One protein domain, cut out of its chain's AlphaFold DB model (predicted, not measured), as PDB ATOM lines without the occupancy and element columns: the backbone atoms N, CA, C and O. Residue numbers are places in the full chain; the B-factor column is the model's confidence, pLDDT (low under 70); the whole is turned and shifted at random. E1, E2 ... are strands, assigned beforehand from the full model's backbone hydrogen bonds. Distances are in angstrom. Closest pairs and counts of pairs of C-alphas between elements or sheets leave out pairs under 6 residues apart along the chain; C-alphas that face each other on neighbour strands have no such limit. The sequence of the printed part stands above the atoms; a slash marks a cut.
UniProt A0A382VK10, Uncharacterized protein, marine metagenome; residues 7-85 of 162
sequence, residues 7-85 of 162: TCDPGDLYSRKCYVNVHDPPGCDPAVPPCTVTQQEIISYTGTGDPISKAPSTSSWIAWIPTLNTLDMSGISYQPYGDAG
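This is residues 7 to 85 of the 162 residues of an uncharacterized protein of marine metagenome (UniProt A0A382VK10). Little regular structure: one strongly twisted sheet, E3 and E4 across E1 where E2 bends at residue 42. Residues 69 to 85, with no named element, fold back on themselves, residues 70 to 71 pairing antiparallel with residues 77 to 78. Of 79 printed residues, under half are in E1 to E4, an all-strand antiparallel meander, each strand beside the one before. Compact, with radius of gyration of the C-alphas 13.2 A, it spans 35 by 31 by 25 A.

E1, residues 18 to 24, and E2, residues 36 to 45, form a hairpin, N 22 and O 38 2.9 A apart, within hydrogen-bond range. E3, residues 51 to 56, forms hairpins with E2, N 52 to O 44 at 2.8 A, and E4, residues 64 to 68, N 53 to O 67 at 2.8 A. Edge strands E1 and E4 are apart.

E1 begins at C-alpha 18, (-26.054, -33.411, 39.653), and E4 ends at C-alpha 68, (-29.066, -20.723, 45.741). E2 is 23.6 A long.

The E1 to E2 link is long, the printed part has no cut, and no printed residue is under 70 pLDDT.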
ATOM      1  N   THR A   7     -24.873 -35.149  44.938       94.75
ATOM      2  CA  THR A   7     -24.968 -36.467  44.308       94.75
ATOM      3  C   THR A   7     -25.150 -36.291  42.811       94.75
ATOM      4  O   THR A   7     -25.902 -35.425  42.380       94.75
ATOM      5  N   CYS A   8     -24.451 -37.077  41.996       94.69
ATOM      6  CA  CYS A   8     -24.616 -37.033  40.546       94.69
ATOM      7  C   CYS A   8     -25.021 -38.400  40.016       94.69
ATOM      8  O   CYS A   8     -24.543 -39.427  40.508       94.69
ATOM      9  N   ASP A   9     -25.854 -38.393  38.982       92.69
ATOM     10  CA  ASP A   9     -26.179 -39.593  38.231       92.69
ATOM     11  C   ASP A   9     -24.904 -40.196  37.618       92.69
ATOM     12  O   ASP A   9     -23.975 -39.467  37.240       92.69
ATOM     13  N   PRO A  10     -24.835 -41.530  37.490       91.31
ATOM     14  CA  PRO A  10     -23.751 -42.168  36.762       91.31
ATOM     15  C   PRO A  10     -23.800 -41.762  35.282       91.31
ATOM     16  O   PRO A  10     -24.858 -41.785  34.656       91.31
ATOM     17  N   GLY A  11     -22.646 -41.422  34.707       86.62
ATOM     18  CA  GLY A  11     -22.544 -41.064  33.294       86.62
ATOM     19  C   GLY A  11     -21.383 -40.131  32.971       86.62
ATOM     20  O   GLY A  11     -20.552 -39.793  33.828       86.62
ATOM     21  N   ASP A  12     -21.342 -39.704  31.712       83.81
ATOM     22  CA  ASP A  12     -20.325 -38.784  31.216       83.81
ATOM     23  C   ASP A  12     -20.438 -37.416  31.890       83.81
ATOM     24  O   ASP A  12     -21.495 -36.989  32.359       83.81
ATOM     25  N   LEU A  13     -19.310 -36.718  31.965       74.31
ATOM     26  CA  LEU A  13     -19.196 -35.448  32.677       74.31
ATOM     27  C   LEU A  13     -20.143 -34.365  32.134       74.31
ATOM     28  O   LEU A  13     -20.678 -33.598  32.924       74.31
ATOM     29  N   TYR A  14     -20.412 -34.340  30.826       74.56
ATOM     30  CA  TYR A  14     -21.221 -33.296  30.176       74.56
ATOM     31  C   TYR A  14     -22.720 -33.600  30.075       74.56
ATOM     32  O   TYR A  14     -23.489 -32.744  29.644       74.56
ATOM     33  N   SER A  15     -23.142 -34.813  30.429       80.81
ATOM     34  CA  SER A  15     -24.540 -35.248  30.328       80.81
ATOM     35  C   SER A  15     -25.120 -35.725  31.654       80.81
ATOM     36  O   SER A  15     -26.339 -35.882  31.758       80.81
ATOM     37  N   ARG A  16     -24.279 -35.934  32.678       90.88
ATOM     38  CA  ARG A  16     -24.762 -36.287  34.011       90.88
ATOM     39  C   ARG A  16     -25.540 -35.133  34.622       90.88
ATOM     40  O   ARG A  16     -25.162 -33.967  34.508       90.88
ATOM     41  N   LYS A  17     -26.591 -35.482  35.350       93.06
ATOM     42  CA  LYS A  17     -27.258 -34.554  36.253       93.06
ATOM     43  C   LYS A  17     -26.615 -34.644  37.622       93.06
ATOM     44  O   LYS A  17     -26.262 -35.732  38.075       93.06
ATOM     45  N   CYS A  18     -26.475 -33.500  38.268       95.19
ATOM     46  CA  CYS A  18     -26.054 -33.411  39.653       95.19
ATOM     47  C   CYS A  18     -27.163 -32.766  40.475       95.19
ATOM     48  O   CYS A  18     -27.969 -31.988  39.968       95.19
ATOM     49  N   TYR A  19     -27.196 -33.106  41.751       96.38
ATOM     50  CA  TYR A  19     -28.239 -32.740  42.681       96.38
ATOM     51  C   TYR A  19     -27.610 -32.299  43.989       96.38
ATOM     52  O   TYR A  19     -26.681 -32.942  44.471       96.38
ATOM     53  N   VAL A  20     -28.137 -31.228  44.570       96.31
ATOM     54  CA  VAL A  20     -27.821 -30.811  45.935       96.31
ATOM     55  C   VAL A  20     -28.832 -31.462  46.878       96.31
ATOM     56  O   VAL A  20     -30.042 -31.393  46.643       96.31
ATOM     57  N   ASN A  21     -28.346 -32.127  47.923       95.75
ATOM     58  CA  ASN A  21     -29.188 -32.698  48.967       95.75
ATOM     59  C   ASN A  21     -29.390 -31.638  50.055       95.75
ATOM     60  O   ASN A  21     -28.515 -31.391  50.882       95.75
ATOM     61  N   VAL A  22     -30.538 -30.963  50.027       95.06
ATOM     62  CA  VAL A  22     -30.845 -29.881  50.966       95.06
ATOM     63  C   VAL A  22     -31.389 -30.468  52.258       95.06
ATOM     64  O   VAL A  22     -32.417 -31.142  52.242       95.06
ATOM     65  N   HIS A  23     -30.700 -30.191  53.361       94.44
ATOM     66  CA  HIS A  23     -31.076 -30.620  54.706       94.44
ATOM     67  C   HIS A  23     -31.910 -29.538  55.390       94.44
ATOM     68  O   HIS A  23     -31.480 -28.385  55.459       94.44
ATOM     69  N   ASP A  24     -33.070 -29.916  55.919       92.75
ATOM     70  CA  ASP A  24     -33.908 -29.063  56.759       92.75
ATOM     71  C   ASP A  24     -34.133 -29.743  58.123       92.75
ATOM     72  O   ASP A  24     -34.764 -30.810  58.173       92.75
ATOM     73  N   PRO A  25     -33.600 -29.182  59.231       93.25
ATOM     74  CA  PRO A  25     -32.811 -27.942  59.315       93.25
ATOM     75  C   PRO A  25     -31.375 -28.072  58.754       93.25
ATOM     76  O   PRO A  25     -30.814 -29.170  58.755       93.25
ATOM     77  N   PRO A  26     -30.723 -26.968  58.332       93.38
ATOM     78  CA  PRO A  26     -29.376 -27.005  57.759       93.38
ATOM     79  C   PRO A  26     -28.360 -27.768  58.618       93.38
ATOM     80  O   PRO A  26     -28.216 -27.522  59.816       93.38
ATOM     81  N   GLY A  27     -27.637 -28.695  57.989       89.69
ATOM     82  CA  GLY A  27     -26.580 -29.481  58.632       89.69
ATOM     83  C   GLY A  27     -27.054 -30.633  59.517       89.69
ATOM     84  O   GLY A  27     -26.198 -31.277  60.134       89.69
ATOM     85  N   CYS A  28     -28.361 -30.907  59.573       92.62
ATOM     86  CA  CYS A  28     -28.900 -32.038  60.319       92.62
ATOM     87  C   CYS A  28     -28.374 -33.391  59.814       92.62
ATOM     88  O   CYS A  28     -27.870 -33.520  58.699       92.62
ATOM     89  N   ASP A  29     -28.443 -34.403  60.682       90.75
ATOM     90  CA  ASP A  29     -28.153 -35.788  60.314       90.75
ATOM     91  C   ASP A  29     -29.455 -36.458  59.845       90.75
ATOM     92  O   ASP A  29     -30.384 -36.555  60.652       90.75
ATOM     93  N   PRO A  30     -29.549 -36.949  58.593       89.75
ATOM     94  CA  PRO A  30     -30.749 -37.616  58.088       89.75
ATOM     95  C   PRO A  30     -31.141 -38.873  58.876       89.75
ATOM     96  O   PRO A  30     -32.292 -39.299  58.806       89.75
ATOM     97  N   ALA A  31     -30.225 -39.469  59.648       92.19
ATOM     98  CA  ALA A  31     -30.539 -40.583  60.539       92.19
ATOM     99  C   ALA A  31     -31.267 -40.152  61.831       92.19
ATOM    100  O   ALA A  31     -31.782 -41.008  62.556       92.19
ATOM    101  N   VAL A  32     -31.319 -38.849  62.136       91.75
ATOM    102  CA  VAL A  32     -31.862 -38.299  63.384       91.75
ATOM    103  C   VAL A  32     -33.056 -37.373  63.092       91.75
ATOM    104  O   VAL A  32     -32.887 -36.278  62.552       91.75
ATOM    105  N   PRO A  33     -34.290 -37.754  63.476       91.25
ATOM    106  CA  PRO A  33     -35.452 -36.872  63.357       91.25
ATOM    107  C   PRO A  33     -35.283 -35.565  64.162       91.25
ATOM    108  O   PRO A  33     -34.729 -35.612  65.263       91.25
ATOM    109  N   PRO A  34     -35.798 -34.412  63.682       91.06
ATOM    110  CA  PRO A  34     -36.689 -34.228  62.530       91.06
ATOM    111  C   PRO A  34     -35.958 -33.792  61.242       91.06
ATOM    112  O   PRO A  34     -36.440 -32.906  60.544       91.06
ATOM    113  N   CYS A  35     -34.795 -34.368  60.928       93.31
ATOM    114  CA  CYS A  35     -34.080 -34.035  59.696       93.31
ATOM    115  C   CYS A  35     -34.838 -34.512  58.449       93.31
ATOM    116  O   CYS A  35     -35.218 -35.682  58.356       93.31
ATOM    117  N   THR A  36     -35.022 -33.621  57.477       94.12
ATOM    118  CA  THR A  36     -35.549 -33.961  56.151       94.12
ATOM    119  C   THR A  36     -34.541 -33.593  55.073       94.12
ATOM    120  O   THR A  36     -33.836 -32.594  55.187       94.12
ATOM    121  N   VAL A  37     -34.461 -34.419  54.026       94.31
ATOM    122  CA  VAL A  37     -33.556 -34.197  52.895       94.31
ATOM    123  C   VAL A  37     -34.368 -34.076  51.620       94.31
ATOM    124  O   VAL A  37     -35.110 -34.990  51.262       94.31
ATOM    125  N   THR A  38     -34.199 -32.956  50.925       94.44
ATOM    126  CA  THR A  38     -34.815 -32.702  49.622       94.44
ATOM    127  C   THR A  38     -33.735 -32.656  48.554       94.44
ATOM    128  O   THR A  38     -32.871 -31.782  48.568       94.44
ATOM    129  N   GLN A  39     -33.795 -33.586  47.604       95.81
ATOM    130  CA  GLN A  39     -32.884 -33.610  46.466       95.81
ATOM    131  C   GLN A  39     -33.344 -32.597  45.407       95.81
ATOM    132  O   GLN A  39     -34.474 -32.669  44.924       95.81
ATOM    133  N   GLN A  40     -32.474 -31.655  45.040       96.38
ATOM    134  CA  GLN A  40     -32.779 -30.603  44.066       96.38
ATOM    135  C   GLN A  40     -31.768 -30.628  42.915       96.38
ATOM    136  O   GLN A  40     -30.562 -30.594  43.147       96.38
ATOM    137  N   GLU A  41     -32.246 -30.687  41.668       95.81
ATOM    138  CA  GLU A  41     -31.382 -30.734  40.474       95.81
ATOM    139  C   GLU A  41     -30.597 -29.426  40.342       95.81
ATOM    140  O   GLU A  41     -31.196 -28.351  40.308       95.81
ATOM    141  N   ILE A  42     -29.272 -29.518  40.248       94.94
ATOM    142  CA  ILE A  42     -28.382 -28.385  40.006       94.94
ATOM    143  C   ILE A  42     -28.497 -27.996  38.536       94.94
ATOM    144  O   ILE A  42     -28.335 -28.825  37.641       94.94
ATOM    145  N   ILE A  43     -28.775 -26.721  38.295       92.62
ATOM    146  CA  ILE A  43     -28.903 -26.159  36.951       92.62
ATOM    147  C   ILE A  43     -27.713 -25.308  36.564       92.62
ATOM    148  O   ILE A  43     -27.419 -25.209  35.384       92.62
ATOM    149  N   SER A  44     -27.036 -24.694  37.525       90.06
ATOM    150  CA  SER A  44     -25.860 -23.873  37.280       90.06
ATOM    151  C   SER A  44     -25.077 -23.688  38.572       90.06
ATOM    152  O   SER A  44     -25.494 -24.134  39.639       90.06
ATOM    153  N   TYR A  45     -23.966 -22.973  38.475       90.12
ATOM    154  CA  TYR A  45     -23.213 -22.484  39.617       90.12
ATOM    155  C   TYR A  45     -23.066 -20.968  39.500       90.12
ATOM    156  O   TYR A  45     -23.088 -20.423  38.393       90.12
ATOM    157  N   THR A  46     -22.941 -20.275  40.627       89.31
ATOM    158  CA  THR A  46     -22.510 -18.873  40.643       89.31
ATOM    159  C   THR A  46     -21.046 -18.767  40.202       89.31
ATOM    160  O   THR A  46     -20.319 -19.761  40.154       89.31
ATOM    161  N   GLY A  47     -20.562 -17.544  39.961       82.69
ATOM    162  CA  GLY A  47     -19.136 -17.307  39.696       82.69
ATOM    163  C   GLY A  47     -18.200 -17.698  40.854       82.69
ATOM    164  O   GLY A  47     -17.008 -17.870  40.633       82.69
ATOM    165  N   THR A  48     -18.729 -17.865  42.071       86.69
ATOM    166  CA  THR A  48     -17.995 -18.345  43.257       86.69
ATOM    167  C   THR A  48     -18.069 -19.862  43.442       86.69
ATOM    168  O   THR A  48     -17.434 -20.388  44.350       86.69
ATOM    169  N   GLY A  49     -18.805 -20.574  42.581       89.50
ATOM    170  CA  GLY A  49     -18.969 -22.027  42.655       89.50
ATOM    171  C   GLY A  49     -20.118 -22.498  43.553       89.50
ATOM    172  O   GLY A  49     -20.202 -23.691  43.836       89.50
ATOM    173  N   ASP A  50     -21.014 -21.606  43.980       94.12
ATOM    174  CA  ASP A  50     -22.205 -21.979  44.750       94.12
ATOM    175  C   ASP A  50     -23.273 -22.588  43.822       94.12
ATOM    176  O   ASP A  50     -23.607 -21.978  42.800       94.12
ATOM    177  N   PRO A  51     -23.831 -23.773  44.131       94.88
ATOM    178  CA  PRO A  51     -24.828 -24.404  43.285       94.88
ATOM    179  C   PRO A  51     -26.149 -23.636  43.290       94.88
ATOM    180  O   PRO A  51     -26.675 -23.239  44.333       94.88
ATOM    181  N   ILE A  52     -26.714 -23.498  42.095       94.69
ATOM    182  CA  ILE A  52     -28.080 -23.045  41.864       94.69
ATOM    183  C   ILE A  52     -28.903 -24.263  41.456       94.69
ATOM    184  O   ILE A  52     -28.574 -24.943  40.481       94.69
ATOM    185  N   SER A  53     -29.973 -24.542  42.193       95.00
ATOM    186  CA  SER A  53     -30.792 -25.745  42.059       95.00
ATOM    187  C   SER A  53     -32.261 -25.444  41.752       95.00
ATOM    188  O   SER A  53     -32.722 -24.308  41.856       95.00
ATOM    189  N   LYS A  54     -33.006 -26.479  41.349       94.56
ATOM    190  CA  LYS A  54     -34.462 -26.461  41.148       94.56
ATOM    191  C   LYS A  54     -35.173 -26.924  42.420       94.56
ATOM    192  O   LYS A  54     -35.348 -28.128  42.616       94.56
ATOM    193  N   ALA A  55     -35.615 -25.991  43.257       93.88
ATOM    194  CA  ALA A  55     -36.478 -26.305  44.391       93.88
ATOM    195  C   ALA A  55     -37.945 -26.451  43.949       93.88
ATOM    196  O   ALA A  55     -38.373 -25.762  43.016       93.88
ATOM    197  N   PRO A  56     -38.738 -27.321  44.599       91.62
ATOM    198  CA  PRO A  56     -40.169 -27.416  44.331       91.62
ATOM    199  C   PRO A  56     -40.858 -26.077  44.611       91.62
ATOM    200  O   PRO A  56     -40.595 -25.431  45.622       91.62
ATOM    201  N   SER A  57     -41.750 -25.652  43.716       90.62
ATOM    202  CA  SER A  57     -42.547 -24.447  43.950       90.62
ATOM    203  C   SER A  57     -43.829 -24.768  44.713       90.62
ATOM    204  O   SER A  57     -44.468 -25.794  44.486       90.62
ATOM    205  N   THR A  58     -44.262 -23.837  45.559       88.50
ATOM    206  CA  THR A  58     -45.602 -23.839  46.168       88.50
ATOM    207  C   THR A  58     -46.662 -23.193  45.268       88.50
ATOM    208  O   THR A  58     -47.856 -23.260  45.561       88.50
ATOM    209  N   SER A  59     -46.249 -22.561  44.165       88.62
ATOM    210  CA  SER A  59     -47.143 -21.910  43.207       88.62
ATOM    211  C   SER A  59     -47.656 -22.890  42.152       88.62
ATOM    212  O   SER A  59     -46.910 -23.701  41.626       88.62
ATOM    213  N   SER A  60     -48.928 -22.776  41.762       90.56
ATOM    214  CA  SER A  60     -49.548 -23.688  40.783       90.56
ATOM    215  C   SER A  60     -49.128 -23.456  39.327       90.56
ATOM    216  O   SER A  60     -49.338 -24.322  38.483       90.56
ATOM    217  N   TRP A  61     -48.572 -22.286  39.009       85.38
ATOM    218  CA  TRP A  61     -48.236 -21.873  37.640       85.38
ATOM    219  C   TRP A  61     -46.784 -22.174  37.244       85.38
ATOM    220  O   TRP A  61     -46.433 -22.044  36.073       85.38
ATOM    221  N   ILE A  62     -45.940 -22.580  38.195       87.75
ATOM    222  CA  ILE A  62     -44.532 -22.903  37.966       87.75
ATOM    223  C   ILE A  62     -44.171 -24.157  38.761       87.75
ATOM    224  O   ILE A  62     -44.513 -24.272  39.928       87.75
ATOM    225  N   ALA A  63     -43.501 -25.122  38.132       89.62
ATOM    226  CA  ALA A  63     -43.195 -26.399  38.785       89.62
ATOM    227  C   ALA A  63     -42.032 -26.300  39.788       89.62
ATOM    228  O   ALA A  63     -41.969 -27.058  40.754       89.62
ATOM    229  N   TRP A  64     -41.101 -25.376  39.552       93.69
ATOM    230  CA  TRP A  64     -39.892 -25.214  40.351       93.69
ATOM    231  C   TRP A  64     -39.446 -23.757  40.374       93.69
ATOM    232  O   TRP A  64     -39.727 -22.998  39.450       93.69
ATOM    233  N   ILE A  65     -38.721 -23.382  41.417       92.25
ATOM    234  CA  ILE A  65     -38.075 -22.077  41.543       92.25
ATOM    235  C   ILE A  65     -36.561 -22.274  41.649       92.25
ATOM    236  O   ILE A  65     -36.114 -23.259  42.243       92.25
ATOM    237  N   PRO A  66     -35.752 -21.389  41.049       93.38
ATOM    238  CA  PRO A  66     -34.314 -21.447  41.228       93.38
ATOM    239  C   PRO A  66     -33.967 -21.069  42.669       93.38
ATOM    240  O   PRO A  66     -34.444 -20.060  43.184       93.38
ATOM    241  N   THR A  67     -33.105 -21.844  43.308       94.06
ATOM    242  CA  THR A  67     -32.605 -21.593  44.663       94.06
ATOM    243  C   THR A  67     -31.092 -21.586  44.664       94.06
ATOM    244  O   THR A  67     -30.469 -22.343  43.930       94.06
ATOM    245  N   LEU A  68     -30.502 -20.733  45.492       94.50
ATOM    246  CA  LEU A  68     -29.066 -20.723  45.741       94.50
ATOM    247  C   LEU A  68     -28.780 -21.536  46.996       94.50
ATOM    248  O   LEU A  68     -29.462 -21.362  48.004       94.50
ATOM    249  N   ASN A  69     -27.748 -22.364  46.946       94.69
ATOM    250  CA  ASN A  69     -27.196 -23.039  48.107       94.69
ATOM    251  C   ASN A  69     -25.821 -22.445  48.403       94.69
ATOM    252  O   ASN A  69     -24.956 -22.440  47.538       94.69
ATOM    253  N   THR A  70     -25.612 -21.973  49.628       94.81
ATOM    254  CA  THR A  70     -24.340 -21.398  50.095       94.81
ATOM    255  C   THR A  70     -23.816 -22.181  51.287       94.81
ATOM    256  O   THR A  70     -24.580 -22.906  51.928       94.81
ATOM    257  N   LEU A  71     -22.532 -22.034  51.608       95.81
ATOM    258  CA  LEU A  71     -21.953 -22.568  52.842       95.81
ATOM    259  C   LEU A  71     -21.852 -21.474  53.906       95.81
ATOM    260  O   LEU A  71     -21.495 -20.337  53.604       95.81
ATOM    261  N   ASP A  72     -22.156 -21.818  55.154       94.00
ATOM    262  CA  ASP A  72     -21.870 -20.949  56.293       94.00
ATOM    263  C   ASP A  72     -20.379 -21.009  56.691       94.00
ATOM    264  O   ASP A  72     -19.575 -21.736  56.102       94.00
ATOM    265  N   MET A  73     -19.990 -20.263  57.731       94.38
ATOM    266  CA  MET A  73     -18.608 -20.267  58.239       94.38
ATOM    267  C   MET A  73     -18.144 -21.632  58.773       94.38
ATOM    268  O   MET A  73     -16.944 -21.854  58.923       94.38
ATOM    269  N   SER A  74     -19.077 -22.534  59.074       94.38
ATOM    270  CA  SER A  74     -18.814 -23.901  59.527       94.38
ATOM    271  C   SER A  74     -18.776 -24.896  58.357       94.38
ATOM    272  O   SER A  74     -18.561 -26.091  58.566       94.38
ATOM    273  N   GLY A  75     -18.985 -24.425  57.123       94.50
ATOM    274  CA  GLY A  75     -19.065 -25.250  55.926       94.50
ATOM    275  C   GLY A  75     -20.381 -26.020  55.799       94.50
ATOM    276  O   GLY A  75     -20.400 -27.036  55.107       94.50
ATOM    277  N   ILE A  76     -21.453 -25.601  56.475       95.56
ATOM    278  CA  ILE A  76     -22.784 -26.210  56.386       95.56
ATOM    279  C   ILE A  76     -23.568 -25.553  55.253       95.56
ATOM    280  O   ILE A  76     -23.664 -24.327  55.189       95.56
ATOM    281  N   SER A  77     -24.152 -26.365  54.366       95.00
ATOM    282  CA  SER A  77     -25.004 -25.843  53.300       95.00
ATOM    283  C   SER A  77     -26.346 -25.344  53.826       95.00
ATOM    284  O   SER A  77     -27.005 -26.027  54.610       95.00
ATOM    285  N   TYR A  78     -26.764 -24.171  53.356       95.00
ATOM    286  CA  TYR A  78     -28.074 -23.583  53.614       95.00
ATOM    287  C   TYR A  78     -28.574 -22.802  52.389       95.00
ATOM    288  O   TYR A  78     -27.798 -22.471  51.488       95.00
ATOM    289  N   GLN A  79     -29.874 -22.498  52.356       94.69
ATOM    290  CA  GLN A  79     -30.491 -21.677  51.310       94.69
ATOM    291  C   GLN A  79     -30.817 -20.283  51.867       94.69
ATOM    292  O   GLN A  79     -31.755 -20.153  52.654       94.69
ATOM    293  N   PRO A  80     -30.083 -19.220  51.484       92.88
ATOM    294  CA  PRO A  80     -30.235 -17.892  52.086       92.88
ATOM    295  C   PRO A  80     -31.598 -17.240  51.824       92.88
ATOM    296  O   PRO A  80     -31.990 -16.338  52.561       92.88
ATOM    297  N   TYR A  81     -32.319 -17.684  50.791       91.44
ATOM    298  CA  TYR A  81     -33.625 -17.137  50.406       91.44
ATOM    299  C   TYR A  81     -34.809 -18.059  50.750       91.44
ATOM    300  O   TYR A  81     -35.957 -17.682  50.516       91.44
ATOM    301  N   GLY A  82     -34.541 -19.249  51.304       89.31
ATOM    302  CA  GLY A  82     -35.558 -20.260  51.613       89.31
ATOM    303  C   GLY A  82     -36.490 -20.579  50.436       89.31
ATOM    304  O   GLY A  82     -36.103 -20.475  49.270       89.31
ATOM    305  N   ASP A  83     -37.747 -20.897  50.755       86.88
ATOM    306  CA  ASP A  83     -38.799 -21.278  49.796       86.88
ATOM    307  C   ASP A  83     -39.199 -20.171  48.808       86.88
ATOM    308  O   ASP A  83     -39.958 -20.420  47.874       86.88
ATOM    309  N   ALA A  84     -38.740 -18.930  49.004       86.38
ATOM    310  CA  ALA A  84     -38.980 -17.853  48.045       86.38
ATOM    311  C   ALA A  84     -38.078 -17.973  46.806       86.38
ATOM    312  O   ALA A  84     -38.419 -17.450  45.742       86.38
ATOM    313  N   GLY A  85     -36.947 -18.672  46.930       87.81
ATOM    314  CA  GLY A  85     -35.975 -18.813  45.857       87.81
ATOM    315  C   GLY A  85     -35.155 -17.554  45.591       87.81
ATOM    316  O   GLY A  85     -35.238 -16.539  46.282       87.81
TER     317      GLY A  85